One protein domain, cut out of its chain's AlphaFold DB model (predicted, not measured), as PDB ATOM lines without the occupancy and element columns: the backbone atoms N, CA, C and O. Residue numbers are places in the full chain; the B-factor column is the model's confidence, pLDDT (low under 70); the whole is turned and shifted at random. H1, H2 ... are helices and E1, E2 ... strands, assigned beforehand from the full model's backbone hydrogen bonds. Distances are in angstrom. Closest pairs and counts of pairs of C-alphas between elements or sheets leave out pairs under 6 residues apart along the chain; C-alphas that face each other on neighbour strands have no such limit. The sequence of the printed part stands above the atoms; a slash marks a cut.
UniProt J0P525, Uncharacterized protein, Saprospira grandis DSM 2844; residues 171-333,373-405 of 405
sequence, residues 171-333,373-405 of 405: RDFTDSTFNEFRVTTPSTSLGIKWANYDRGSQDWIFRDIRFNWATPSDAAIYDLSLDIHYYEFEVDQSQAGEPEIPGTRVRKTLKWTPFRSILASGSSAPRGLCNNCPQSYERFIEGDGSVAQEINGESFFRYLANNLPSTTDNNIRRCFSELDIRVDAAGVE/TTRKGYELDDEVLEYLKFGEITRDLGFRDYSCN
ATOM      1  N   ARG A 171     274.374 221.691 324.313       50.44
ATOM      2  CA  ARG A 171     274.815 223.015 323.830       50.44
ATOM      3  C   ARG A 171     276.336 223.083 323.616       50.44
ATOM      4  O   ARG A 171     276.798 223.756 322.701       50.44
ATOM      5  N   ASP A 172     277.091 222.301 324.393       47.97
ATOM      6  CA  ASP A 172     278.565 222.274 324.394       47.97
ATOM      7  C   ASP A 172     279.167 221.179 323.489       47.97
ATOM      8  O   ASP A 172     280.349 220.863 323.591       47.97
ATOM      9  N   PHE A 173     278.364 220.563 322.608       46.34
ATOM     10  CA  PHE A 173     278.776 219.452 321.726       46.34
ATOM     11  C   PHE A 173     279.406 218.219 322.422       46.34
ATOM     12  O   PHE A 173     279.959 217.358 321.739       46.34
ATOM     13  N   THR A 174     279.318 218.080 323.750       44.94
ATOM     14  CA  THR A 174     279.892 216.933 324.482       44.94
ATOM     15  C   THR A 174     279.061 215.662 324.340       44.94
ATOM     16  O   THR A 174     279.586 214.564 324.498       44.94
ATOM     17  N   ASP A 175     277.776 215.812 324.020       56.09
ATOM     18  CA  ASP A 175     276.897 214.723 323.610       56.09
ATOM     19  C   ASP A 175     276.313 215.036 322.226       56.09
ATOM     20  O   ASP A 175     275.344 215.784 322.091       56.09
ATOM     21  N   SER A 176     276.946 214.493 321.185       56.38
ATOM     22  CA  SER A 176     276.504 214.637 319.795       56.38
ATOM     23  C   SER A 176     275.366 213.683 319.427       56.38
ATOM     24  O   SER A 176     274.981 213.637 318.260       56.38
ATOM     25  N   THR A 177     274.874 212.863 320.367       61.78
ATOM     26  CA  THR A 177     273.831 211.874 320.060       61.78
ATOM     27  C   THR A 177     272.438 212.488 319.948       61.78
ATOM     28  O   THR A 177     271.582 211.892 319.295       61.78
ATOM     29  N   PHE A 178     272.217 213.693 320.491       67.06
ATOM     30  CA  PHE A 178     270.912 214.360 320.478       67.06
ATOM     31  C   PHE A 178     271.004 215.833 320.069       67.06
ATOM     32  O   PHE A 178     271.945 216.542 320.431       67.06
ATOM     33  N   ASN A 179     269.994 216.303 319.333       67.25
ATOM     34  CA  ASN A 179     269.890 217.698 318.912       67.25
ATOM     35  C   ASN A 179     269.617 218.621 320.106       67.25
ATOM     36  O   ASN A 179     268.785 218.307 320.954       67.25
ATOM     37  N   GLU A 180     270.275 219.783 320.135       81.06
ATOM     38  CA  GLU A 180     269.987 220.828 321.122       81.06
ATOM     39  C   GLU A 180     268.549 221.347 320.955       81.06
ATOM     40  O   GLU A 180     268.171 221.779 319.862       81.06
ATOM     41  N   PHE A 181     267.769 221.379 322.038       87.19
ATOM     42  CA  PHE A 181     266.422 221.940 322.031       87.19
ATOM     43  C   PHE A 181     266.448 223.464 321.896       87.19
ATOM     44  O   PHE A 181     266.642 224.205 322.866       87.19
ATOM     45  N   ARG A 182     266.225 223.952 320.676       87.69
ATOM     46  CA  ARG A 182     266.260 225.385 320.375       87.69
ATOM     47  C   ARG A 182     265.323 225.776 319.245       87.69
ATOM     48  O   ARG A 182     265.122 225.023 318.291       87.69
ATOM     49  N   VAL A 183     264.847 227.015 319.309       90.38
ATOM     50  CA  VAL A 183     264.181 227.686 318.187       90.38
ATOM     51  C   VAL A 183     265.222 228.025 317.117       90.38
ATOM     52  O   VAL A 183     266.193 228.745 317.375       90.38
ATOM     53  N   THR A 184     265.027 227.504 315.908       89.75
ATOM     54  CA  THR A 184     265.937 227.681 314.767       89.75
ATOM     55  C   THR A 184     265.464 228.768 313.806       89.75
ATOM     56  O   THR A 184     266.296 229.448 313.207       89.75
ATOM     57  N   THR A 185     264.153 228.975 313.677       90.69
ATOM     58  CA  THR A 185     263.553 230.014 312.822       90.69
ATOM     59  C   THR A 185     262.345 230.626 313.535       90.69
ATOM     60  O   THR A 185     261.605 229.862 314.155       90.69
ATOM     61  N   PRO A 186     262.114 231.948 313.447       91.19
ATOM     62  CA  PRO A 186     262.939 232.972 312.787       91.19
ATOM     63  C   PRO A 186     264.322 233.171 313.435       91.19
ATOM     64  O   PRO A 186     264.570 232.761 314.571       91.19
ATOM     65  N   SER A 187     265.256 233.768 312.689       86.06
ATOM     66  CA  SER A 187     266.540 234.232 313.231       86.06
ATOM     67  C   SER A 187     266.352 235.553 313.971       86.06
ATOM     68  O   SER A 187     265.634 236.412 313.480       86.06
ATOM     69  N   THR A 188     267.070 235.769 315.070       84.75
ATOM     70  CA  THR A 188     267.047 237.043 315.819       84.75
ATOM     71  C   THR A 188     267.753 238.205 315.108       84.75
ATOM     72  O   THR A 188     267.727 239.318 315.601       84.75
ATOM     73  N   SER A 189     268.422 237.967 313.974       84.56
ATOM     74  CA  SER A 189     269.154 239.001 313.226       84.56
ATOM     75  C   SER A 189     268.278 239.852 312.305       84.56
ATOM     76  O   SER A 189     268.776 240.811 311.727       84.56
ATOM     77  N   LEU A 190     267.021 239.459 312.099       85.94
ATOM     78  CA  LEU A 190     266.062 240.164 311.255       85.94
ATOM     79  C   LEU A 190     264.745 240.282 312.015       85.94
ATOM     80  O   LEU A 190     264.332 239.324 312.674       85.94
ATOM     81  N   GLY A 191     264.092 241.436 311.887       88.44
ATOM     82  CA  GLY A 191     262.758 241.648 312.430       88.44
ATOM     83  C   GLY A 191     261.742 240.682 311.818       88.44
ATOM     84  O   GLY A 191     261.826 240.312 310.642       88.44
ATOM     85  N   ILE A 192     260.772 240.251 312.619       94.38
ATOM     86  CA  ILE A 192     259.668 239.418 312.139       94.38
ATOM     87  C   ILE A 192     258.766 240.277 311.251       94.38
ATOM     88  O   ILE A 192     258.233 241.293 311.693       94.38
ATOM     89  N   LYS A 193     258.585 239.846 309.999       95.00
ATOM     90  CA  LYS A 193     257.896 240.601 308.947       95.00
ATOM     91  C   LYS A 193     256.498 240.056 308.645       95.00
ATOM     92  O   LYS A 193     256.250 239.535 307.565       95.00
ATOM     93  N   TRP A 194     255.584 240.152 309.608       95.81
ATOM     94  CA  TRP A 194     254.184 239.709 309.479       95.81
ATOM     95  C   TRP A 194     253.297 240.588 308.585       95.81
ATOM     96  O   TRP A 194     252.200 240.168 308.216       95.81
ATOM     97  N   ALA A 195     253.753 241.779 308.212       96.38
ATOM     98  CA  ALA A 195     253.064 242.686 307.306       96.38
ATOM     99  C   ALA A 195     254.079 243.439 306.446       96.38
ATOM    100  O   ALA A 195     255.214 243.664 306.865       96.38
ATOM    101  N   ASN A 196     253.654 243.835 305.252       95.56
ATOM    102  CA  ASN A 196     254.342 244.826 304.435       95.56
ATOM    103  C   ASN A 196     253.313 245.689 303.705       95.56
ATOM    104  O   ASN A 196     252.239 245.195 303.351       95.56
ATOM    105  N   TYR A 197     253.656 246.940 303.424       94.62
ATOM    106  CA  TYR A 197     252.798 247.808 302.632       94.62
ATOM    107  C   TYR A 197     253.123 247.632 301.148       94.62
ATOM    108  O   TYR A 197     254.254 247.855 300.705       94.62
ATOM    109  N   ASP A 198     252.149 247.204 300.352       94.44
ATOM    110  CA  ASP A 198     252.312 247.113 298.907       94.44
ATOM    111  C   ASP A 198     251.892 248.420 298.233       94.44
ATOM    112  O   ASP A 198     250.720 248.775 298.140       94.44
ATOM    113  N   ARG A 199     252.881 249.134 297.691       92.94
ATOM    114  CA  ARG A 199     252.661 250.403 296.985       92.94
ATOM    115  C   ARG A 199     251.864 250.244 295.690       92.94
ATOM    116  O   ARG A 199     251.303 251.234 295.228       92.94
ATOM    117  N   GLY A 200     251.854 249.052 295.088       94.31
ATOM    118  CA  GLY A 200     251.112 248.782 293.857       94.31
ATOM    119  C   GLY A 200     249.606 248.722 294.099       94.31
ATOM    120  O   GLY A 200     248.850 249.412 293.418       94.31
ATOM    121  N   SER A 201     249.189 247.925 295.085       92.75
ATOM    122  CA  SER A 201     247.788 247.829 295.520       92.75
ATOM    123  C   SER A 201     247.348 248.951 296.465       92.75
ATOM    124  O   SER A 201     246.148 249.154 296.619       92.75
ATOM    125  N   GLN A 202     248.294 249.705 297.037       91.81
ATOM    126  CA  GLN A 202     248.053 250.684 298.107       91.81
ATOM    127  C   GLN A 202     247.406 250.051 299.344       91.81
ATOM    128  O   GLN A 202     246.572 250.669 300.003       91.81
ATOM    129  N   ASP A 203     247.794 248.812 299.640       93.00
ATOM    130  CA  ASP A 203     247.204 248.015 300.706       93.00
ATOM    131  C   ASP A 203     248.273 247.256 301.501       93.00
ATOM    132  O   ASP A 203     249.413 247.062 301.065       93.00
ATOM    133  N   TRP A 204     247.895 246.833 302.700       94.56
ATOM    134  CA  TRP A 204     248.714 246.008 303.569       94.56
ATOM    135  C   TRP A 204     248.573 244.536 303.206       94.56
ATOM    136  O   TRP A 204     247.476 243.991 303.127       94.56
ATOM    137  N   ILE A 205     249.709 243.865 303.040       95.06
ATOM    138  CA  ILE A 205     249.763 242.429 302.786       95.06
ATOM    139  C   ILE A 205     250.297 241.735 304.033       95.06
ATOM    140  O   ILE A 205     251.427 241.989 304.458       95.06
ATOM    141  N   PHE A 206     249.504 240.821 304.592       96.81
ATOM    142  CA  PHE A 206     249.952 239.948 305.673       96.81
ATOM    143  C   PHE A 206     250.827 238.815 305.144       96.81
ATOM    144  O   PHE A 206     250.599 238.268 304.063       96.81
ATOM    145  N   ARG A 207     251.846 238.462 305.923       95.38
ATOM    146  CA  ARG A 207     252.809 237.411 305.595       95.38
ATOM    147  C   ARG A 207     252.715 236.278 306.593       95.38
ATOM    148  O   ARG A 207     252.552 236.510 307.790       95.38
ATOM    149  N   ASP A 208     252.905 235.069 306.094       95.00
ATOM    150  CA  ASP A 208     253.065 233.892 306.930       95.00
ATOM    151  C   ASP A 208     254.540 233.760 307.304       95.00
ATOM    152  O   ASP A 208     255.427 233.785 306.444       95.00
ATOM    153  N   ILE A 209     254.814 233.656 308.601       95.12
ATOM    154  CA  ILE A 209     256.167 233.475 309.117       95.12
ATOM    155  C   ILE A 209     256.284 232.072 309.675       95.12
ATOM    156  O   ILE A 209     255.478 231.640 310.500       95.12
ATOM    157  N   ARG A 210     257.318 231.366 309.227       94.88
ATOM    158  CA  ARG A 210     257.606 230.005 309.655       94.88
ATOM    159  C   ARG A 210     258.419 229.994 310.945       94.88
ATOM    160  O   ARG A 210     259.497 230.580 311.022       94.88
ATOM    161  N   PHE A 211     257.922 229.253 311.921       94.62
ATOM    162  CA  PHE A 211     258.552 228.990 313.204       94.62
ATOM    163  C   PHE A 211     259.031 227.545 313.211       94.62
ATOM    164  O   PHE A 211     258.227 226.625 313.091       94.62
ATOM    165  N   ASN A 212     260.343 227.355 313.326       92.75
ATOM    166  CA  ASN A 212     260.975 226.040 313.359       92.75
ATOM    167  C   ASN A 212     261.736 225.870 314.672       92.75
ATOM    168  O   ASN A 212     262.378 226.810 315.155       92.75
ATOM    169  N   TRP A 213     261.747 224.651 315.200       90.94
ATOM    170  CA  TRP A 213     262.617 224.267 316.307       90.94
ATOM    171  C   TRP A 213     263.230 222.887 316.086       90.94
ATOM    172  O   TRP A 213     262.698 222.039 315.366       90.94
ATOM    173  N   ALA A 214     264.390 222.684 316.703       86.56
ATOM    174  CA  ALA A 214     264.999 221.372 316.825       86.56
ATOM    175  C   ALA A 214     264.277 220.576 317.919       86.56
ATOM    176  O   ALA A 214     263.976 221.113 318.985       86.56
ATOM    177  N   THR A 215     263.988 219.309 317.646       84.12
ATOM    178  CA  THR A 215     263.300 218.411 318.572       84.12
ATOM    179  C   THR A 215     264.305 217.786 319.549       84.12
ATOM    180  O   THR A 215     265.319 217.238 319.103       84.12
ATOM    181  N   PRO A 216     264.080 217.877 320.874       85.88
ATOM    182  CA  PRO A 216     264.844 217.094 321.839       85.88
ATOM    183  C   PRO A 216     264.433 215.623 321.797       85.88
ATOM    184  O   PRO A 216     263.372 215.287 321.268       85.88
ATOM    185  N   SER A 217     265.243 214.750 322.401       85.81
ATOM    186  CA  SER A 217     264.874 213.336 322.496       85.81
ATOM    187  C   SER A 217     263.834 213.087 323.583       85.81
ATOM    188  O   SER A 217     263.846 213.742 324.625       85.81
ATOM    189  N   ASP A 218     262.959 212.118 323.337       88.12
ATOM    190  CA  ASP A 218     261.826 211.695 324.153       88.12
ATOM    191  C   ASP A 218     260.686 212.740 324.251       88.12
ATOM    192  O   ASP A 218     259.745 212.562 325.024       88.12
ATOM    193  N   ALA A 219     260.716 213.797 323.427       90.62
ATOM    194  CA  ALA A 219     259.620 214.761 323.294       90.62
ATOM    195  C   ALA A 219     258.649 214.379 322.171       90.62
ATOM    196  O   ALA A 219     259.016 214.317 320.997       90.62
ATOM    197  N   ALA A 220     257.380 214.199 322.530       92.31
ATOM    198  CA  ALA A 220     256.354 213.683 321.623       92.31
ATOM    199  C   ALA A 220     255.290 214.716 321.228       92.31
ATOM    200  O   ALA A 220     254.503 214.479 320.307       92.31
ATOM    201  N   ILE A 221     255.220 215.838 321.941       94.06
ATOM    202  CA  ILE A 221     254.200 216.866 321.738       94.06
ATOM    203  C   ILE A 221     254.743 218.244 322.101       94.06
ATOM    204  O   ILE A 221     255.554 218.357 323.023       94.06
ATOM    205  N   TYR A 222     254.289 219.271 321.381       95.06
ATOM    206  CA  TYR A 222     254.768 220.642 321.524       95.06
ATOM    207  C   TYR A 222     253.644 221.680 321.567       95.06
ATOM    208  O   TYR A 222     252.650 221.554 320.849       95.06
ATOM    209  N   ASP A 223     253.877 222.759 322.310       96.56
ATOM    210  CA  ASP A 223     253.137 224.019 322.203       96.56
ATOM    211  C   ASP A 223     254.092 225.114 321.704       96.56
ATOM    212  O   ASP A 223     255.224 225.221 322.182       96.56
ATOM    213  N   LEU A 224     253.627 225.960 320.780       97.00
ATOM    214  CA  LEU A 224     254.335 227.171 320.362       97.00
ATOM    215  C   LEU A 224     253.651 228.383 320.989       97.00
ATOM    216  O   LEU A 224     252.482 228.654 320.713       97.00
ATOM    217  N   SER A 225     254.399 229.115 321.813       97.62
ATOM    218  CA  SER A 225     253.961 230.346 322.463       97.62
ATOM    219  C   SER A 225     254.865 231.526 322.120       97.62
ATOM    220  O   SER A 225     256.062 231.379 321.876       97.62
ATOM    221  N   LEU A 226     254.269 232.707 322.140       97.38
ATOM    222  CA  LEU A 226     254.896 233.994 321.931       97.38
ATOM    223  C   LEU A 226     254.578 234.881 323.133       97.38
ATOM    224  O   LEU A 226     253.405 235.150 323.402       97.38
ATOM    225  N   ASP A 227     255.609 235.337 323.838       97.38
ATOM    226  CA  ASP A 227     255.468 236.343 324.886       97.38
ATOM    227  C   ASP A 227     255.765 237.714 324.262       97.38
ATOM    228  O   ASP A 227     256.884 238.019 323.852       97.38
ATOM    229  N   ILE A 228     254.718 238.523 324.114       97.19
ATOM    230  CA  ILE A 228     254.756 239.843 323.485       97.19
ATOM    231  C   ILE A 228     254.969 240.878 324.582       97.19
ATOM    232  O   ILE A 228     254.061 241.153 325.372       97.19
ATOM    233  N   HIS A 229     256.158 241.463 324.627       96.56
ATOM    234  CA  HIS A 229     256.506 242.480 325.603       96.56
ATOM    235  C   HIS A 229     256.245 243.875 325.045       96.56
ATOM    236  O   HIS A 229     256.654 244.219 323.934       96.56
ATOM    237  N   TYR A 230     255.589 244.706 325.845       95.62
ATOM    238  CA  TYR A 230     255.282 246.090 325.509       95.62
ATOM    239  C   TYR A 230     255.280 246.952 326.772       95.62
ATOM    240  O   TYR A 230     255.228 246.444 327.891       95.62
ATOM    241  N   TYR A 231     255.349 248.262 326.603       95.25
ATOM    242  CA  TYR A 231     255.170 249.230 327.676       95.25
ATOM    243  C   TYR A 231     253.808 249.894 327.545       95.25
ATOM    244  O   TYR A 231     253.378 250.167 326.428       95.25
ATOM    245  N   GLU A 232     253.163 250.181 328.671       95.50
ATOM    246  CA  GLU A 232     252.052 251.130 328.758       95.50
ATOM    247  C   GLU A 232     252.487 252.346 329.565       95.50
ATOM    248  O   GLU A 232     253.221 252.206 330.542       95.50
ATOM    249  N   PHE A 233     252.045 253.527 329.150       94.81
ATOM    250  CA  PHE A 233     252.313 254.792 329.826       94.81
ATOM    251  C   PHE A 233     251.174 255.777 329.565       94.81
ATOM    252  O   PHE A 233     250.418 255.629 328.600       94.81
ATOM    253  N   GLU A 234     251.055 256.778 330.429       95.56
ATOM    254  CA  GLU A 234     250.082 257.853 330.271       95.56
ATOM    255  C   GLU A 234     250.683 259.028 329.496       95.56
ATOM    256  O   GLU A 234     251.886 259.287 329.573       95.56
ATOM    257  N   VAL A 235     249.846 259.768 328.771       94.56
ATOM    258  CA  VAL A 235     250.255 260.946 327.997       94.56
ATOM    259  C   VAL A 235     249.457 262.195 328.354       94.56
ATOM    260  O   VAL A 235     248.271 262.121 328.676       94.56
ATOM    261  N   ASP A 236     250.091 263.363 328.269       93.69
ATOM    262  CA  ASP A 236     249.409 264.647 328.434       93.69
ATOM    263  C   ASP A 236     248.708 265.050 327.128       93.69
ATOM    264  O   ASP A 236     249.303 265.646 326.228       93.69
ATOM    265  N   GLN A 237     247.415 264.738 327.033       91.12
ATOM    266  CA  GLN A 237     246.586 265.056 325.864       91.12
ATOM    267  C   GLN A 237     246.326 266.561 325.675       91.12
ATOM    268  O   GLN A 237     245.801 266.963 324.638       91.12
ATOM    269  N   SER A 238     246.683 267.410 326.648       92.50
ATOM    270  CA  SER A 238     246.556 268.866 326.520       92.50
ATOM    271  C   SER A 238     247.698 269.502 325.720       92.50
ATOM    272  O   SER A 238     247.581 270.649 325.279       92.50
ATOM    273  N   GLN A 239     248.793 268.764 325.506       90.12
ATOM    274  CA  GLN A 239     249.977 269.239 324.801       90.12
ATOM    275  C   GLN A 239     250.099 268.621 323.406       90.12
ATOM    276  O   GLN A 239     249.795 267.451 323.173       90.12
ATOM    277  N   ALA A 240     250.591 269.419 322.456       88.12
ATOM    278  CA  ALA A 240     250.874 268.940 321.109       88.12
ATOM    279  C   ALA A 240     251.908 267.805 321.145       88.12
ATOM    280  O   ALA A 240     252.931 267.911 321.821       88.12
ATOM    281  N   GLY A 241     251.643 266.731 320.401       84.12
ATOM    282  CA  GLY A 241     252.484 265.534 320.403       84.12
ATOM    283  C   GLY A 241     252.223 264.582 321.572       84.12
ATOM    284  O   GLY A 241     252.842 263.522 321.599       84.12
ATOM    285  N   GLU A 242     251.297 264.920 322.482       89.81
ATOM    286  CA  GLU A 242     250.869 264.066 323.594       89.81
ATOM    287  C   GLU A 242     252.075 263.431 324.330       89.81
ATOM    288  O   GLU A 242     252.266 262.206 324.252       89.81
ATOM    289  N   PRO A 243     252.952 264.235 324.965       91.44
ATOM    290  CA  PRO A 243     254.161 263.731 325.604       91.44
ATOM    291  C   PRO A 243     253.823 262.784 326.757       91.44
ATOM    292  O   PRO A 243     252.797 262.927 327.422       91.44
ATOM    293  N   GLU A 244     254.698 261.813 326.996       92.75
ATOM    294  CA  GLU A 244     254.564 260.884 328.118       92.75
ATOM    295  C   GLU A 244     254.655 261.603 329.468       92.75
ATOM    296  O   GLU A 244     255.522 262.452 329.680       92.75
ATOM    297  N   ILE A 245     253.781 261.214 330.398       93.81
ATOM    298  CA  ILE A 245     253.814 261.653 331.790       93.81
ATOM    299  C   ILE A 245     254.913 260.859 332.516       93.81
ATOM    300  O   ILE A 245     254.800 259.631 332.642       93.81
ATOM    301  N   PRO A 246     255.969 261.521 333.031       92.31
ATOM    302  CA  PRO A 246     257.088 260.833 333.666       92.31
ATOM    303  C   PRO A 246     256.653 259.938 334.832       92.31
ATOM    304  O   PRO A 246     255.867 260.344 335.685       92.31
ATOM    305  N   GLY A 247     257.207 258.725 334.895       92.75
ATOM    306  CA  GLY A 247     256.955 257.769 335.981       92.75
ATOM    307  C   GLY A 247     255.712 256.890 335.812       92.75
ATOM    308  O   GLY A 247     255.468 256.046 336.668       92.75
ATOM    309  N   THR A 248     254.955 257.038 334.720       95.19
ATOM    310  CA  THR A 248     253.754 256.217 334.449       95.19
ATOM    311  C   THR A 248     254.043 254.948 333.647       95.19
ATOM    312  O   THR A 248     253.178 254.082 333.525       95.19
ATOM    313  N   ARG A 249     255.262 254.805 333.114       94.25
ATOM    314  CA  ARG A 249     255.653 253.673 332.275       94.25
ATOM    315  C   ARG A 249     255.729 252.361 333.045       94.25
ATOM    316  O   ARG A 249     256.514 252.216 333.979       94.25
ATOM    317  N   VAL A 250     255.000 251.363 332.559       95.69
ATOM    318  CA  VAL A 250     254.969 250.004 333.105       95.69
ATOM    319  C   VAL A 250     255.170 248.989 331.984       95.69
ATOM    320  O   VAL A 250     254.501 249.046 330.954       95.69
ATOM    321  N   ARG A 251     256.080 248.029 332.183       95.12
ATOM    322  CA  ARG A 251     256.264 246.899 331.259       95.12
ATOM    323  C   ARG A 251     255.147 245.875 331.461       95.12
ATOM    324  O   ARG A 251     254.899 245.443 332.584       95.12
ATOM    325  N   LYS A 252     254.520 245.446 330.371       96.56
ATOM    326  CA  LYS A 252     253.488 244.409 330.323       96.56
ATOM    327  C   LYS A 252     253.867 243.312 329.330       96.56
ATOM    328  O   LYS A 252     254.702 243.502 328.448       96.56
ATOM    329  N   THR A 253     253.255 242.143 329.510       97.25
ATOM    330  CA  THR A 253     253.466 240.971 328.653       97.25
ATOM    331  C   THR A 253     252.121 240.359 328.290       97.25
ATOM    332  O   THR A 253     251.298 240.132 329.174       97.25
ATOM    333  N   LEU A 254     251.905 240.085 327.005       97.31
ATOM    334  CA  LEU A 254     250.800 239.262 326.517       97.31
ATOM    335  C   LEU A 254     251.337 237.913 326.055       97.31
ATOM    336  O   LEU A 254     252.225 237.866 325.209       97.31
ATOM    337  N   LYS A 255     250.779 236.822 326.582       97.44
ATOM    338  CA  LYS A 255     251.155 235.462 326.189       97.44
ATOM    339  C   LYS A 255     250.170 234.901 325.170       97.44
ATOM    340  O   LYS A 255     249.022 234.606 325.507       97.44
ATOM    341  N   TRP A 256     250.642 234.686 323.948       97.69
ATOM    342  CA  TRP A 256     249.873 234.085 322.865       97.69
ATOM    343  C   TRP A 256     250.358 232.668 322.570       97.69
ATOM    344  O   TRP A 256     251.536 232.466 322.309       97.69
ATOM    345  N   THR A 257     249.463 231.680 322.559       97.69
ATOM    346  CA  THR A 257     249.795 230.292 322.188       97.69
ATOM    347  C   THR A 257     249.010 229.897 320.933       97.69
ATOM    348  O   THR A 257     247.950 229.279 321.061       97.69
ATOM    349  N   PRO A 258     249.465 230.296 319.727       96.00
ATOM    350  CA  PRO A 258     248.750 230.034 318.474       96.00
ATOM    351  C   PRO A 258     248.625 228.546 318.145       96.00
ATOM    352  O   PRO A 258     247.658 228.146 317.503       96.00
ATOM    353  N   PHE A 259     249.570 227.727 318.605       96.44
ATOM    354  CA  PHE A 259     249.543 226.289 318.377       96.44
ATOM    355  C   PHE A 259     249.734 225.534 319.680       96.44
ATOM    356  O   PHE A 259     250.700 225.759 320.411       96.44
ATOM    357  N   ARG A 260     248.809 224.611 319.932       94.75
ATOM    358  CA  ARG A 260     248.816 223.711 321.080       94.75
ATOM    359  C   ARG A 260     248.780 222.271 320.614       94.75
ATOM    360  O   ARG A 260     248.183 221.976 319.580       94.75
ATOM    361  N   SER A 261     249.352 221.384 321.413       93.62
ATOM    362  CA  SER A 261     249.248 219.940 321.235       93.62
ATOM    363  C   SER A 261     249.740 219.454 319.864       93.62
ATOM    364  O   SER A 261     249.173 218.526 319.284       93.62
ATOM    365  N   ILE A 262     250.796 220.073 319.327       92.69
ATOM    366  CA  ILE A 262     251.405 219.675 318.056       92.69
ATOM    367  C   ILE A 262     252.108 218.338 318.269       92.69
ATOM    368  O   ILE A 262     253.135 218.265 318.944       92.69
ATOM    369  N   LEU A 263     251.564 217.279 317.686       89.69
ATOM    370  CA  LEU A 263     252.130 215.941 317.800       89.69
ATOM    371  C   LEU A 263     253.393 215.824 316.943       89.69
ATOM    372  O   LEU A 263     253.384 216.139 315.753       89.69
ATOM    373  N   ALA A 264     254.473 215.339 317.550       87.12
ATOM    374  CA  ALA A 264     255.701 215.010 316.843       87.12
ATOM    375  C   ALA A 264     255.473 213.830 315.880       87.12
ATOM    376  O   ALA A 264     254.718 212.899 316.189       87.12
ATOM    377  N   SER A 265     256.158 213.831 314.735       83.12
ATOM    378  CA  SER A 265     256.264 212.631 313.903       83.12
ATOM    379  C   SER A 265     257.149 211.607 314.613       83.12
ATOM    380  O   SER A 265     258.198 211.944 315.161       83.12
ATOM    381  N   GLY A 266     256.714 210.352 314.636       83.69
ATOM    382  CA  GLY A 266     257.415 209.285 315.341       83.69
ATOM    383  C   GLY A 266     256.470 208.210 315.854       83.69
ATOM    384  O   GLY A 266     255.269 208.217 315.564       83.69
ATOM    385  N   SER A 267     257.020 207.287 316.632       83.81
ATOM    386  CA  SER A 267     256.271 206.217 317.286       83.81
ATOM    387  C   SER A 267     256.590 206.151 318.775       83.81
ATOM    388  O   SER A 267     257.647 206.584 319.229       83.81
ATOM    389  N   SER A 268     255.646 205.622 319.547       85.12
ATOM    390  CA  SER A 268     255.851 205.261 320.943       85.12
ATOM    391  C   SER A 268     256.031 203.754 321.057       85.12
ATOM    392  O   SER A 268     255.402 202.987 320.322       85.12
ATOM    393  N   ALA A 269     256.924 203.325 321.943       84.31
ATOM    394  CA  ALA A 269     257.091 201.917 322.264       84.31
ATOM    395  C   ALA A 269     257.481 201.742 323.740       84.31
ATOM    396  O   ALA A 269     258.385 202.446 324.212       84.31
ATOM    397  N   PRO A 270     256.894 200.753 324.440       84.75
ATOM    398  CA  PRO A 270     257.344 200.370 325.767       84.75
ATOM    399  C   PRO A 270     258.799 199.906 325.724       84.75
ATOM    400  O   PRO A 270     259.179 199.057 324.912       84.75
ATOM    401  N   ARG A 271     259.631 200.437 326.621       83.94
ATOM    402  CA  ARG A 271     261.031 200.036 326.759       83.94
ATOM    403  C   ARG A 271     261.393 199.882 328.227       83.94
ATOM    404  O   ARG A 271     261.221 200.811 329.009       83.94
ATOM    405  N   GLY A 272     261.917 198.716 328.594       80.50
ATOM    406  CA  GLY A 272     262.448 198.495 329.935       80.50
ATOM    407  C   GLY A 272     263.755 199.252 330.172       80.50
ATOM    408  O   GLY A 272     264.527 199.477 329.236       80.50
ATOM    409  N   LEU A 273     264.017 199.609 331.432       83.25
ATOM    410  CA  LEU A 273     265.320 200.145 331.860       83.25
ATOM    411  C   LEU A 273     266.452 199.146 331.606       83.25
ATOM    412  O   LEU A 273     267.550 199.532 331.228       83.25
ATOM    413  N   CYS A 274     266.167 197.859 331.796       77.12
ATOM    414  CA  CYS A 274     267.065 196.750 331.520       77.12
ATOM    415  C   CYS A 274     266.318 195.609 330.814       77.12
ATOM    416  O   CYS A 274     265.092 195.536 330.880       77.12
ATOM    417  N   ASN A 275     267.049 194.684 330.181       75.62
ATOM    418  CA  ASN A 275     266.457 193.602 329.376       75.62
ATOM    419  C   ASN A 275     265.500 192.673 330.152       75.62
ATOM    420  O   ASN A 275     264.619 192.083 329.539       75.62
ATOM    421  N   ASN A 276     265.667 192.543 331.474       77.88
ATOM    422  CA  ASN A 276     264.885 191.629 332.323       77.88
ATOM    423  C   ASN A 276     264.110 192.363 333.433       77.88
ATOM    424  O   ASN A 276     263.697 191.748 334.414       77.88
ATOM    425  N   CYS A 277     263.966 193.681 333.316       75.62
ATOM    426  CA  CYS A 277     263.255 194.495 334.290       75.62
ATOM    427  C   CYS A 277     261.747 194.454 333.983       75.62
ATOM    428  O   CYS A 277     261.381 194.639 332.822       75.62
ATOM    429  N   PRO A 278     260.865 194.236 334.977       70.31
ATOM    430  CA  PRO A 278     259.419 194.248 334.751       70.31
ATOM    431  C   PRO A 278     258.872 195.657 334.466       70.31
ATOM    432  O   PRO A 278     257.778 195.778 333.927       70.31
ATOM    433  N   GLN A 279     259.609 196.717 334.824       79.19
ATOM    434  CA  GLN A 279     259.197 198.100 334.585       79.19
ATOM    435  C   GLN A 279     259.353 198.470 333.108       79.19
ATOM    436  O   GLN A 279     260.445 198.338 332.549       79.19
ATOM    437  N   SER A 280     258.295 199.008 332.502       79.44
ATOM    438  CA  SER A 280     258.318 199.576 331.154       79.44
ATOM    439  C   SER A 280     258.037 201.072 331.192       79.44
ATOM    440  O   SER A 280     257.053 201.504 331.787       79.44
ATOM    441  N   TYR A 281     258.872 201.844 330.505       85.94
ATOM    442  CA  TYR A 281     258.656 203.266 330.258       85.94
ATOM    443  C   TYR A 281     258.127 203.419 328.852       85.94
ATOM    444  O   TYR A 281     258.574 202.713 327.941       85.94
ATOM    445  N   GLU A 282     257.241 204.380 328.657       86.31
ATOM    446  CA  GLU A 282     256.924 204.802 327.308       86.31
ATOM    447  C   GLU A 282     258.083 205.632 326.772       86.31
ATOM    448  O   GLU A 282     258.489 206.634 327.363       86.31
ATOM    449  N   ARG A 283     258.653 205.183 325.654       82.88
ATOM    450  CA  ARG A 283     259.706 205.913 324.960       82.88
ATOM    451  C   ARG A 283     259.162 206.471 323.661       82.88
ATOM    452  O   ARG A 283     258.541 205.734 322.894       82.88
ATOM    453  N   PHE A 284     259.450 207.738 323.385       85.19
ATOM    454  CA  PHE A 284     259.244 208.288 322.053       85.19
ATOM    455  C   PHE A 284     260.452 207.981 321.164       85.19
ATOM    456  O   PHE A 284     261.601 208.070 321.596       85.19
ATOM    457  N   ILE A 285     260.182 207.576 319.930       80.75
ATOM    458  CA  ILE A 285     261.171 207.401 318.874       80.75
ATOM    459  C   ILE A 285     260.836 208.444 317.817       80.75
ATOM    460  O   ILE A 285     259.809 208.340 317.142       80.75
ATOM    461  N   GLU A 286     261.684 209.460 317.707       78.56
ATOM    462  CA  GLU A 286     261.478 210.571 316.787       78.56
ATOM    463  C   GLU A 286     261.537 210.094 315.330       78.56
ATOM    464  O   GLU A 286     262.354 209.247 314.958       78.56
ATOM    465  N   GLY A 287     260.667 210.656 314.493       73.94
ATOM    466  CA  GLY A 287     260.774 210.549 313.042       73.94
ATOM    467  C   GLY A 287     261.865 211.456 312.462       73.94
ATOM    468  O   GLY A 287     262.583 212.162 313.171       73.94
ATOM    469  N   ASP A 288     261.965 211.477 311.137       61.50
ATOM    470  CA  ASP A 288     262.833 212.386 310.395       61.50
ATOM    471  C   ASP A 288     262.207 213.790 310.306       61.50
ATOM    472  O   ASP A 288     261.457 214.105 309.388       61.50
ATOM    473  N   GLY A 289     262.490 214.684 311.260       62.12
ATOM    474  CA  GLY A 289     262.012 216.060 311.096       62.12
ATOM    475  C   GLY A 289     262.286 217.058 312.214       62.12
ATOM    476  O   GLY A 289     262.288 216.734 313.396       62.12
ATOM    477  N   SER A 290     262.445 218.321 311.805       68.50
ATOM    478  CA  SER A 290     262.155 219.501 312.625       68.50
ATOM    479  C   SER A 290     260.654 219.771 312.613       68.50
ATOM    480  O   SER A 290     260.042 219.735 311.541       68.50
ATOM    481  N   VAL A 291     260.067 220.128 313.752       82.44
ATOM    482  CA  VAL A 291     258.671 220.575 313.772       82.44
ATOM    483  C   VAL A 291     258.612 222.043 313.350       82.44
ATOM    484  O   VAL A 291     259.442 222.861 313.755       82.44
ATOM    485  N   ALA A 292     257.656 222.345 312.477       88.25
ATOM    486  CA  ALA A 292     257.461 223.655 311.882       88.25
ATOM    487  C   ALA A 292     255.992 224.053 311.962       88.25
ATOM    488  O   ALA A 292     255.126 223.218 311.706       88.25
ATOM    489  N   GLN A 293     255.723 225.317 312.267       94.12
ATOM    490  CA  GLN A 293     254.392 225.912 312.163       94.12
ATOM    491  C   GLN A 293     254.484 227.273 311.485       94.12
ATOM    492  O   GLN A 293     255.476 227.982 311.643       94.12
ATOM    493  N   GLU A 294     253.457 227.642 310.730       95.25
ATOM    494  CA  GLU A 294     253.389 228.935 310.054       95.25
ATOM    495  C   GLU A 294     252.336 229.805 310.731       95.25
ATOM    496  O   GLU A 294     251.170 229.432 310.822       95.25
ATOM    497  N   ILE A 295     252.760 230.959 311.244       96.31
ATOM    498  CA  ILE A 295     251.860 231.946 311.836       96.31
ATOM    499  C   ILE A 295     251.547 232.991 310.778       96.31
ATOM    500  O   ILE A 295     252.445 233.711 310.329       96.31
ATOM    501  N   ASN A 296     250.266 233.110 310.449       94.50
ATOM    502  CA  ASN A 296     249.759 234.175 309.603       94.50
ATOM    503  C   ASN A 296     249.799 235.529 310.327       94.50
ATOM    504  O   ASN A 296     249.335 235.648 311.464       94.50
ATOM    505  N   GLY A 297     250.318 236.559 309.662       95.25
ATOM    506  CA  GLY A 297     250.473 237.888 310.252       95.25
ATOM    507  C   GLY A 297     249.170 238.555 310.685       95.25
ATOM    508  O   GLY A 297     249.138 239.203 311.727       95.25
ATOM    509  N   GLU A 298     248.066 238.339 309.970       97.06
ATOM    510  CA  GLU A 298     246.759 238.876 310.366       97.06
ATOM    511  C   GLU A 298     246.327 238.327 311.729       97.06
ATOM    512  O   GLU A 298     245.829 239.068 312.578       97.06
ATOM    513  N   SER A 299     246.565 237.031 311.969       97.44
ATOM    514  CA  SER A 299     246.213 236.383 313.236       97.44
ATOM    515  C   SER A 299     246.950 236.997 314.433       97.44
ATOM    516  O   SER A 299     246.353 237.133 315.502       97.44
ATOM    517  N   PHE A 300     248.191 237.459 314.235       97.19
ATOM    518  CA  PHE A 300     248.955 238.187 315.248       97.19
ATOM    519  C   PHE A 300     248.290 239.525 315.601       97.19
ATOM    520  O   PHE A 300     248.013 239.789 316.772       97.19
ATOM    521  N   PHE A 301     247.952 240.346 314.603       97.81
ATOM    522  CA  PHE A 301     247.300 241.637 314.851       97.81
ATOM    523  C   PHE A 301     245.904 241.482 315.456       97.81
ATOM    524  O   PHE A 301     245.540 242.217 316.374       97.81
ATOM    525  N   ARG A 302     245.130 240.488 315.001       98.06
ATOM    526  CA  ARG A 302     243.816 240.173 315.580       98.06
ATOM    527  C   ARG A 302     243.926 239.696 317.020       98.06
ATOM    528  O   ARG A 302     243.091 240.069 317.841       98.06
ATOM    529  N   TYR A 303     244.948 238.907 317.349       98.25
ATOM    530  CA  TYR A 303     245.197 238.518 318.731       98.25
ATOM    531  C   TYR A 303     245.429 239.750 319.616       98.25
ATOM    532  O   TYR A 303     244.800 239.854 320.668       98.25
ATOM    533  N   LEU A 304     246.251 240.711 319.175       97.88
ATOM    534  CA  LEU A 304     246.458 241.964 319.908       97.88
ATOM    535  C   LEU A 304     245.153 242.746 320.081       97.88
ATOM    536  O   LEU A 304     244.824 243.124 321.202       97.88
ATOM    537  N   ALA A 305     244.386 242.934 319.005       97.81
ATOM    538  CA  ALA A 305     243.123 243.670 319.041       97.81
ATOM    539  C   ALA A 305     242.081 243.046 319.982       97.81
ATOM    540  O   ALA A 305     241.321 243.762 320.625       97.81
ATOM    541  N   ASN A 306     242.075 241.718 320.105       97.69
ATOM    542  CA  ASN A 306     241.149 241.005 320.984       97.69
ATOM    543  C   ASN A 306     241.584 240.992 322.460       97.69
ATOM    544  O   ASN A 306     240.753 240.734 323.326       97.69
ATOM    545  N   ASN A 307     242.870 241.218 322.753       97.75
ATOM    546  CA  ASN A 307     243.431 241.092 324.107       97.75
ATOM    547  C   ASN A 307     243.916 242.421 324.703       97.75
ATOM    548  O   ASN A 307     244.307 242.459 325.870       97.75
ATOM    549  N   LEU A 308     243.887 243.509 323.932       96.94
ATOM    550  CA  LEU A 308     244.208 244.852 324.398       96.94
ATOM    551  C   LEU A 308     242.975 245.750 324.307       96.94
ATOM    552  O   LEU A 308     242.343 245.812 323.254       96.94
ATOM    553  N   PRO A 309     242.645 246.500 325.372       95.94
ATOM    554  CA  PRO A 309     241.581 247.485 325.292       95.94
ATOM    555  C   PRO A 309     241.985 248.637 324.365       95.94
ATOM    556  O   PRO A 309     243.161 249.032 324.315       95.94
ATOM    557  N   SER A 310     240.984 249.197 323.681       95.62
ATOM    558  CA  SER A 310     241.127 250.440 322.923       95.62
ATOM    559  C   SER A 310     241.604 251.587 323.825       95.62
ATOM    560  O   SER A 310     241.322 251.640 325.026       95.62
ATOM    561  N   THR A 311     242.356 252.500 323.221       94.69
ATOM    562  CA  THR A 311     242.935 253.695 323.847       94.69
ATOM    563  C   THR A 311     242.365 254.999 323.293       94.69
ATOM    564  O   THR A 311     242.805 256.078 323.686       94.69
ATOM    565  N   THR A 312     241.377 254.918 322.396       90.00
ATOM    566  CA  THR A 312     240.819 256.080 321.686       90.00
ATOM    567  C   THR A 312     240.251 257.131 322.646       90.00
ATOM    568  O   THR A 312     240.465 258.323 322.439       90.00
ATOM    569  N   ASP A 313     239.619 256.694 323.739       90.62
ATOM    570  CA  ASP A 313     238.967 257.568 324.727       90.62
ATOM    571  C   ASP A 313     239.762 257.704 326.040       90.62
ATOM    572  O   ASP A 313     239.204 258.045 327.084       90.62
ATOM    573  N   ASN A 314     241.066 257.399 326.029       93.75
ATOM    574  CA  ASN A 314     241.918 257.539 327.209       93.75
ATOM    575  C   ASN A 314     243.320 258.071 326.876       93.75
ATOM    576  O   ASN A 314     243.720 258.216 325.718       93.75
ATOM    577  N   ASN A 315     244.069 258.379 327.933       94.94
ATOM    578  CA  ASN A 315     245.428 258.898 327.863       94.94
ATOM    579  C   ASN A 315     246.499 257.793 327.873       94.94
ATOM    580  O   ASN A 315     247.658 258.095 328.126       94.94
ATOM    581  N   ILE A 316     246.148 256.529 327.620       95.56
ATOM    582  CA  ILE A 316     247.104 255.416 327.628       95.56
ATOM    583  C   ILE A 316     247.702 255.253 326.233       95.56
ATOM    584  O   ILE A 316     246.998 255.295 325.222       95.56
ATOM    585  N   ARG A 317     249.013 255.035 326.161       94.94
ATOM    586  CA  ARG A 317     249.732 254.702 324.926       94.94
ATOM    587  C   ARG A 317     250.662 253.521 325.155       94.94
ATOM    588  O   ARG A 317     251.001 253.191 326.292       94.94
ATOM    589  N   ARG A 318     251.029 252.858 324.057       95.31
ATOM    590  CA  ARG A 318     251.791 251.609 324.070       95.31
ATOM    591  C   ARG A 318     253.072 251.703 323.261       95.31
ATOM    592  O   ARG A 318     253.109 252.331 322.208       95.31
ATOM    593  N   CYS A 319     254.103 251.007 323.722       93.19
ATOM    594  CA  CYS A 319     255.344 250.809 322.982       93.19
ATOM    595  C   CYS A 319     255.625 249.323 322.842       93.19
ATOM    596  O   CYS A 319     255.727 248.646 323.863       93.19
ATOM    597  N   PHE A 320     255.784 248.806 321.625       94.44
ATOM    598  CA  PHE A 320     256.317 247.453 321.471       94.44
ATOM    599  C   PHE A 320     257.763 247.413 321.989       94.44
ATOM    600  O   PHE A 320     258.524 248.343 321.740       94.44
ATOM    601  N   SER A 321     258.124 246.361 322.724       93.12
ATOM    602  CA  SER A 321     259.475 246.170 323.259       93.12
ATOM    603  C   SER A 321     260.190 245.058 322.504       93.12
ATOM    604  O   SER A 321     261.126 245.315 321.760       93.12
ATOM    605  N   GLU A 322     259.769 243.816 322.718       93.12
ATOM    606  CA  GLU A 322     260.391 242.632 322.130       93.12
ATOM    607  C   GLU A 322     259.396 241.468 322.147       93.12
ATOM    608  O   GLU A 322     258.370 241.507 322.832       93.12
ATOM    609  N   LEU A 323     259.708 240.428 321.389       94.81
ATOM    610  CA  LEU A 323     258.973 239.178 321.351       94.81
ATOM    611  C   LEU A 323     259.896 238.048 321.816       94.81
ATOM    612  O   LEU A 323     261.002 237.886 321.298       94.81
ATOM    613  N   ASP A 324     259.425 237.226 322.741       95.81
ATOM    614  CA  ASP A 324     260.101 235.992 323.121       95.81
ATOM    615  C   ASP A 324     259.347 234.806 322.509       95.81
ATOM    616  O   ASP A 324     258.126 234.693 322.616       95.81
ATOM    617  N   ILE A 325     260.075 233.899 321.858       96.06
ATOM    618  CA  ILE A 325     259.510 232.668 321.301       96.06
ATOM    619  C   ILE A 325     259.781 231.541 322.281       96.06
ATOM    620  O   ILE A 325     260.937 231.212 322.564       96.06
ATOM    621  N   ARG A 326     258.715 230.908 322.762       94.88
ATOM    622  CA  ARG A 326     258.770 229.771 323.674       94.88
ATOM    623  C   ARG A 326     258.189 228.534 323.005       94.88
ATOM    624  O   ARG A 326     257.071 228.563 322.500       94.88
ATOM    625  N   VAL A 327     258.933 227.435 323.060       94.81
ATOM    626  CA  VAL A 327     258.427 226.108 322.697       94.81
ATOM    627  C   VAL A 327     258.431 225.252 323.951       94.81
ATOM    628  O   VAL A 327     259.490 225.007 324.531       94.81
ATOM    629  N   ASP A 328     257.251 224.814 324.370       94.06
ATOM    630  CA  ASP A 328     257.089 223.802 325.408       94.06
ATOM    631  C   ASP A 328     257.034 222.425 324.739       94.06
ATOM    632  O   ASP A 328     256.427 222.266 323.683       94.06
ATOM    633  N   ALA A 329     257.675 221.438 325.349       92.94
ATOM    634  CA  ALA A 329     257.691 220.047 324.931       92.94
ATOM    635  C   ALA A 329     257.270 219.161 326.106       92.94
ATOM    636  O   ALA A 329     257.619 219.439 327.256       92.94
ATOM    637  N   ALA A 330     256.552 218.080 325.823       94.25
ATOM    638  CA  ALA A 330     256.170 217.096 326.830       94.25
ATOM    639  C   ALA A 330     256.422 215.660 326.360       94.25
ATOM    640  O   ALA A 330     256.565 215.380 325.161       94.25
ATOM    641  N   GLY A 331     256.506 214.769 327.346       93.69
ATOM    642  CA  GLY A 331     256.709 213.346 327.147       93.69
ATOM    643  C   GLY A 331     255.566 212.676 326.388       93.69
ATOM    644  O   GLY A 331     254.484 213.224 326.145       93.69
ATOM    645  N   VAL A 332     255.835 211.441 325.993       94.25
ATOM    646  CA  VAL A 332     254.951 210.619 325.166       94.25
ATOM    647  C   VAL A 332     253.642 210.238 325.846       94.25
ATOM    648  O   VAL A 332     252.639 210.047 325.162       94.25
ATOM    649  N   GLU A 333     253.613 210.194 327.174       95.56
ATOM    650  CA  GLU A 333     252.421 209.843 327.940       95.56
ATOM    651  C   GLU A 333     251.318 210.891 327.734       95.56
ATOM    652  O   GLU A 333     250.166 210.535 327.488       95.56
ATOM    653  N   THR A 373     262.111 225.464 325.740       89.44
ATOM    654  CA  THR A 373     263.166 226.366 325.289       89.44
ATOM    655  C   THR A 373     262.546 227.726 325.012       89.44
ATOM    656  O   THR A 373     261.424 227.822 324.506       89.44
ATOM    657  N   THR A 374     263.256 228.791 325.370       91.38
ATOM    658  CA  THR A 374     262.825 230.162 325.097       91.38
ATOM    659  C   THR A 374     263.964 230.901 324.431       91.38
ATOM    660  O   THR A 374     265.071 230.973 324.967       91.38
ATOM    661  N   ARG A 375     263.686 231.473 323.263       91.75
ATOM    662  CA  ARG A 375     264.602 232.367 322.569       91.75
ATOM    663  C   ARG A 375     264.040 233.778 322.632       91.75
ATOM    664  O   ARG A 375     262.913 234.009 322.207       91.75
ATOM    665  N   LYS A 376     264.831 234.678 323.208       93.25
ATOM    666  CA  LYS A 376     264.400 236.023 323.587       93.25
ATOM    667  C   LYS A 376     264.858 237.094 322.613       93.25
ATOM    668  O   LYS A 376     265.818 236.863 321.871       93.25
ATOM    669  N   GLY A 377     264.220 238.258 322.694       92.38
ATOM    670  CA  GLY A 377     264.699 239.478 322.047       92.38
ATOM    671  C   GLY A 377     264.489 239.493 320.537       92.38
ATOM    672  O   GLY A 377     265.369 239.926 319.795       92.38
ATOM    673  N   TYR A 378     263.359 238.967 320.060       94.00
ATOM    674  CA  TYR A 378     262.958 239.168 318.673       94.00
ATOM    675  C   TYR A 378     262.343 240.550 318.494       94.00
ATOM    676  O   TYR A 378     261.448 240.957 319.234       94.00
ATOM    677  N   GLU A 379     262.795 241.243 317.459       92.88
ATOM    678  CA  GLU A 379     262.228 242.515 317.031       92.88
ATOM    679  C   GLU A 379     261.189 242.300 315.928       92.88
ATOM    680  O   GLU A 379     261.124 241.241 315.292       92.88
ATOM    681  N   LEU A 380     260.364 243.316 315.694       93.44
ATOM    682  CA  LEU A 380     259.443 243.365 314.563       93.44
ATOM    683  C   LEU A 380     260.059 244.216 313.452       93.44
ATOM    684  O   LEU A 380     260.786 245.164 313.730       93.44
ATOM    685  N   ASP A 381     259.773 243.865 312.199       94.25
ATOM    686  CA  ASP A 381     260.162 244.673 311.037       94.25
ATOM    687  C   ASP A 381     259.494 246.064 311.084       94.25
ATOM    688  O   ASP A 381     258.391 246.211 311.621       94.25
ATOM    689  N   ASP A 382     260.129 247.082 310.498       92.19
ATOM    690  CA  ASP A 382     259.624 248.464 310.527       92.19
ATOM    691  C   ASP A 382     258.206 248.584 309.947       92.19
ATOM    692  O   ASP A 382     257.369 249.299 310.502       92.19
ATOM    693  N   GLU A 383     257.895 247.833 308.884       94.00
ATOM    694  CA  GLU A 383     256.553 247.829 308.288       94.00
ATOM    695  C   GLU A 383     255.515 247.193 309.229       94.00
ATOM    696  O   GLU A 383     254.354 247.596 309.257       94.00
ATOM    697  N   VAL A 384     255.923 246.225 310.056       95.62
ATOM    698  CA  VAL A 384     255.050 245.627 311.078       95.62
ATOM    699  C   VAL A 384     254.779 246.621 312.198       95.62
ATOM    700  O   VAL A 384     253.639 246.739 312.646       95.62
ATOM    701  N   LEU A 385     255.800 247.360 312.637       94.38
ATOM    702  CA  LEU A 385     255.640 248.428 313.623       94.38
ATOM    703  C   LEU A 385     254.758 249.564 313.090       94.38
ATOM    704  O   LEU A 385     253.984 250.143 313.847       94.38
ATOM    705  N   GLU A 386     254.853 249.889 311.803       94.38
ATOM    706  CA  GLU A 386     253.971 250.859 311.151       94.38
ATOM    707  C   GLU A 386     252.521 250.356 311.094       94.38
ATOM    708  O   GLU A 386     251.607 251.092 311.480       94.38
ATOM    709  N   TYR A 387     252.299 249.084 310.740       96.00
ATOM    710  CA  TYR A 387     250.963 248.486 310.803       96.00
ATOM    711  C   TYR A 387     250.403 248.488 312.229       96.00
ATOM    712  O   TYR A 387     249.244 248.833 312.423       96.00
ATOM    713  N   LEU A 388     251.210 248.186 313.253       95.19
ATOM    714  CA  LEU A 388     250.755 248.256 314.649       95.19
ATOM    715  C   LEU A 388     250.180 249.632 315.016       95.19
ATOM    716  O   LEU A 388     249.211 249.692 315.769       95.19
ATOM    717  N   LYS A 389     250.741 250.718 314.470       93.31
ATOM    718  CA  LYS A 389     250.311 252.098 314.748       93.31
ATOM    719  C   LYS A 389     249.085 252.509 313.941       93.31
ATOM    720  O   LYS A 389     248.189 253.149 314.479       93.31
ATOM    721  N   PHE A 390     249.062 252.184 312.649       93.31
ATOM    722  CA  PHE A 390     248.112 252.781 311.701       93.31
ATOM    723  C   PHE A 390     247.189 251.775 311.013       93.31
ATOM    724  O   PHE A 390     246.222 252.171 310.363       93.31
ATOM    725  N   GLY A 391     247.478 250.485 311.150       94.88
ATOM    726  CA  GLY A 391     246.716 249.397 310.561       94.88
ATOM    727  C   GLY A 391     245.271 249.389 311.042       94.88
ATOM    728  O   GLY A 391     244.972 249.695 312.196       94.88
ATOM    729  N   GLU A 392     244.358 249.003 310.154       95.56
ATOM    730  CA  GLU A 392     242.918 249.010 310.428       95.56
ATOM    731  C   GLU A 392     242.542 248.194 311.676       95.56
ATOM    732  O   GLU A 392     241.646 248.595 312.418       95.56
ATOM    733  N   ILE A 393     243.257 247.089 311.925       97.12
ATOM    734  CA  ILE A 393     243.029 246.176 313.054       97.12
ATOM    735  C   ILE A 393     243.538 246.760 314.384       97.12
ATOM    736  O   ILE A 393     242.979 246.461 315.436       97.12
ATOM    737  N   THR A 394     244.600 247.570 314.361       96.88
ATOM    738  CA  THR A 394     245.379 247.924 315.564       96.88
ATOM    739  C   THR A 394     245.452 249.419 315.870       96.88
ATOM    740  O   THR A 394     245.911 249.772 316.954       96.88
ATOM    741  N   ARG A 395     244.968 250.301 314.984       95.19
ATOM    742  CA  ARG A 395     245.011 251.771 315.147       95.19
ATOM    743  C   ARG A 395     244.437 252.284 316.469       95.19
ATOM    744  O   ARG A 395     244.933 253.264 317.015       95.19
ATOM    745  N   ASP A 396     243.443 251.593 317.022       96.25
ATOM    746  CA  ASP A 396     242.799 251.980 318.281       96.25
ATOM    747  C   ASP A 396     243.577 251.496 319.523       96.25
ATOM    748  O   ASP A 396     243.266 251.872 320.654       96.25
ATOM    749  N   LEU A 397     244.627 250.683 319.346       96.88
ATOM    750  CA  LEU A 397     245.426 250.117 320.440       96.88
ATOM    751  C   LEU A 397     246.524 251.062 320.950       96.88
ATOM    752  O   LEU A 397     247.188 250.734 321.936       96.88
ATOM    753  N   GLY A 398     246.724 252.217 320.311       94.44
ATOM    754  CA  GLY A 398     247.574 253.289 320.838       94.44
ATOM    755  C   GLY A 398     249.077 253.009 320.800       94.44
ATOM    756  O   GLY A 398     249.812 253.580 321.608       94.44
ATOM    757  N   PHE A 399     249.543 252.132 319.903       94.69
ATOM    758  CA  PHE A 399     250.976 251.886 319.708       94.69
ATOM    759  C   PHE A 399     251.687 253.109 319.104       94.69
ATOM    760  O   PHE A 399     251.142 253.791 318.237       94.69
ATOM    761  N   ARG A 400     252.918 253.376 319.558       89.06
ATOM    762  CA  ARG A 400     253.819 254.445 319.082       89.06
ATOM    763  C   ARG A 400     255.174 253.885 318.614       89.06
ATOM    764  O   ARG A 400     255.362 252.672 318.562       89.06
ATOM    765  N   ASP A 401     256.089 254.761 318.187       74.94
ATOM    766  CA  ASP A 401     257.417 254.401 317.660       74.94
ATOM    767  C   ASP A 401     258.274 253.575 318.631       74.94
ATOM    768  O   ASP A 401     258.239 253.797 319.836       74.94
ATOM    769  N   TYR A 402     259.117 252.695 318.067       54.41
ATOM    770  CA  TYR A 402     260.072 251.797 318.753       54.41
ATOM    771  C   TYR A 402     260.970 252.514 319.779       54.41
ATOM    772  O   TYR A 402     261.419 251.927 320.756       54.41
ATOM    773  N   SER A 403     261.177 253.816 319.556       55.44
ATOM    774  CA  SER A 403     261.781 254.791 320.463       55.44
ATOM    775  C   SER A 403     261.335 254.700 321.908       55.44
ATOM    776  O   SER A 403     262.160 254.594 322.810       55.44
ATOM    777  N   CYS A 404     260.023 254.893 322.086       54.47
ATOM    778  CA  CYS A 404     259.427 255.640 323.197       54.47
ATOM    779  C   CYS A 404     260.480 256.228 324.155       54.47
ATOM    780  O   CYS A 404     260.602 255.791 325.295       54.47
ATOM    781  N   ASN A 405     261.297 257.152 323.661       42.19
ATOM    782  CA  ASN A 405     262.334 257.867 324.398       42.19
ATOM    783  C   ASN A 405     262.195 259.335 324.042       42.19
ATOM    784  O   ASN A 405     261.973 259.610 322.838       42.19
TER     785      ASN A 405
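What this domain is: This is residues 171 to 333 and 373 to 405 of the 405 residues of an uncharacterized protein of Saprospira grandis DSM 2844 (UniProt J0P525). The domain is a long, loose sandwich: a twisted four-stranded sheet of long strands, E6-E5-E10-E11, is partly covered on one face by a small sheet, E1-E4-E9, with its strands crossed at 50 degrees to those of the first. The hairpin E7-E8 carries the length on past one end, the loop of residues 235 to 249 lies at the other, and the hairpin E2-E3 lies to one side, with H2 packed on E2 and H1 on E6. The 196 printed residues hold eleven named strands and two named helices, in the order E1 to E9, H1, E10, E11, H2, with all four sheets antiparallel and the class mostly strand. The radius of gyration of the C-alphas is 21.5 A, loose, and the spans are 80 by 43 by 31 A.

How they stand to each other: E1, residues 183 to 185, is the antiparallel neighbour of E4, residues 208 to 213, with N 212 and O 185 2.9 A apart, within hydrogen-bond range. E2, residues 195 to 198, and E3, residues 203 to 206, form a hairpin, with N 198 and O 203 at 2.8 A. E5, residues 221 to 234, and E6, residues 250 to 263, form another, with N 226 and O 256 at 2.7 A. E6 runs on into E7, residues 266 to 272, at 82 degrees; E7 forms a hairpin with E8, residues 280 to 286, with N 271 and O 281 at 2.8 A. E9, residues 291 to 296, is antiparallel to E4, with N 211 and O 293 at 2.8 A. H1, residues 297 to 307, is over E6, slantwise at 52 degrees on the local plane; their closest C-alphas, Tyr 303 and Trp 256, are 7.7 A apart. E10, residues 316 to 330, bends by 65 degrees at residue 319 and is antiparallel to E5, with N 225 and O 326 at 2.8 A, and to E11, residues 373 to 378, with N 375 and O 325 at 2.8 A. H2, residues 382 to 390, comes closest to E2 at the C-alphas of Val 384 and Ala 195, 5.2 A. In both helices every O i to N i+4 pair is within hydrogen-bond range.

Where its parts are: E1 begins at C-alpha 183 (264.181, 227.686, 318.187). From first to last C-alpha E5 measures 42.1 A, E10 39.4 A, E6 37.5 A and H1 15.9 A. H2 ends at C-alpha 390 (248.112, 252.781, 311.701).

The domain as a whole: The C-alphas farthest apart, Ser 238 and Asn 276, are 79.6 A apart. Residues 334 to 372 are not printed, with 19.9 A between C-alphas 333 and 373. The link E5 to E6 is long. The pLDDT is under 70 at residues 171 to 179, 288 to 290 and 402 to 405.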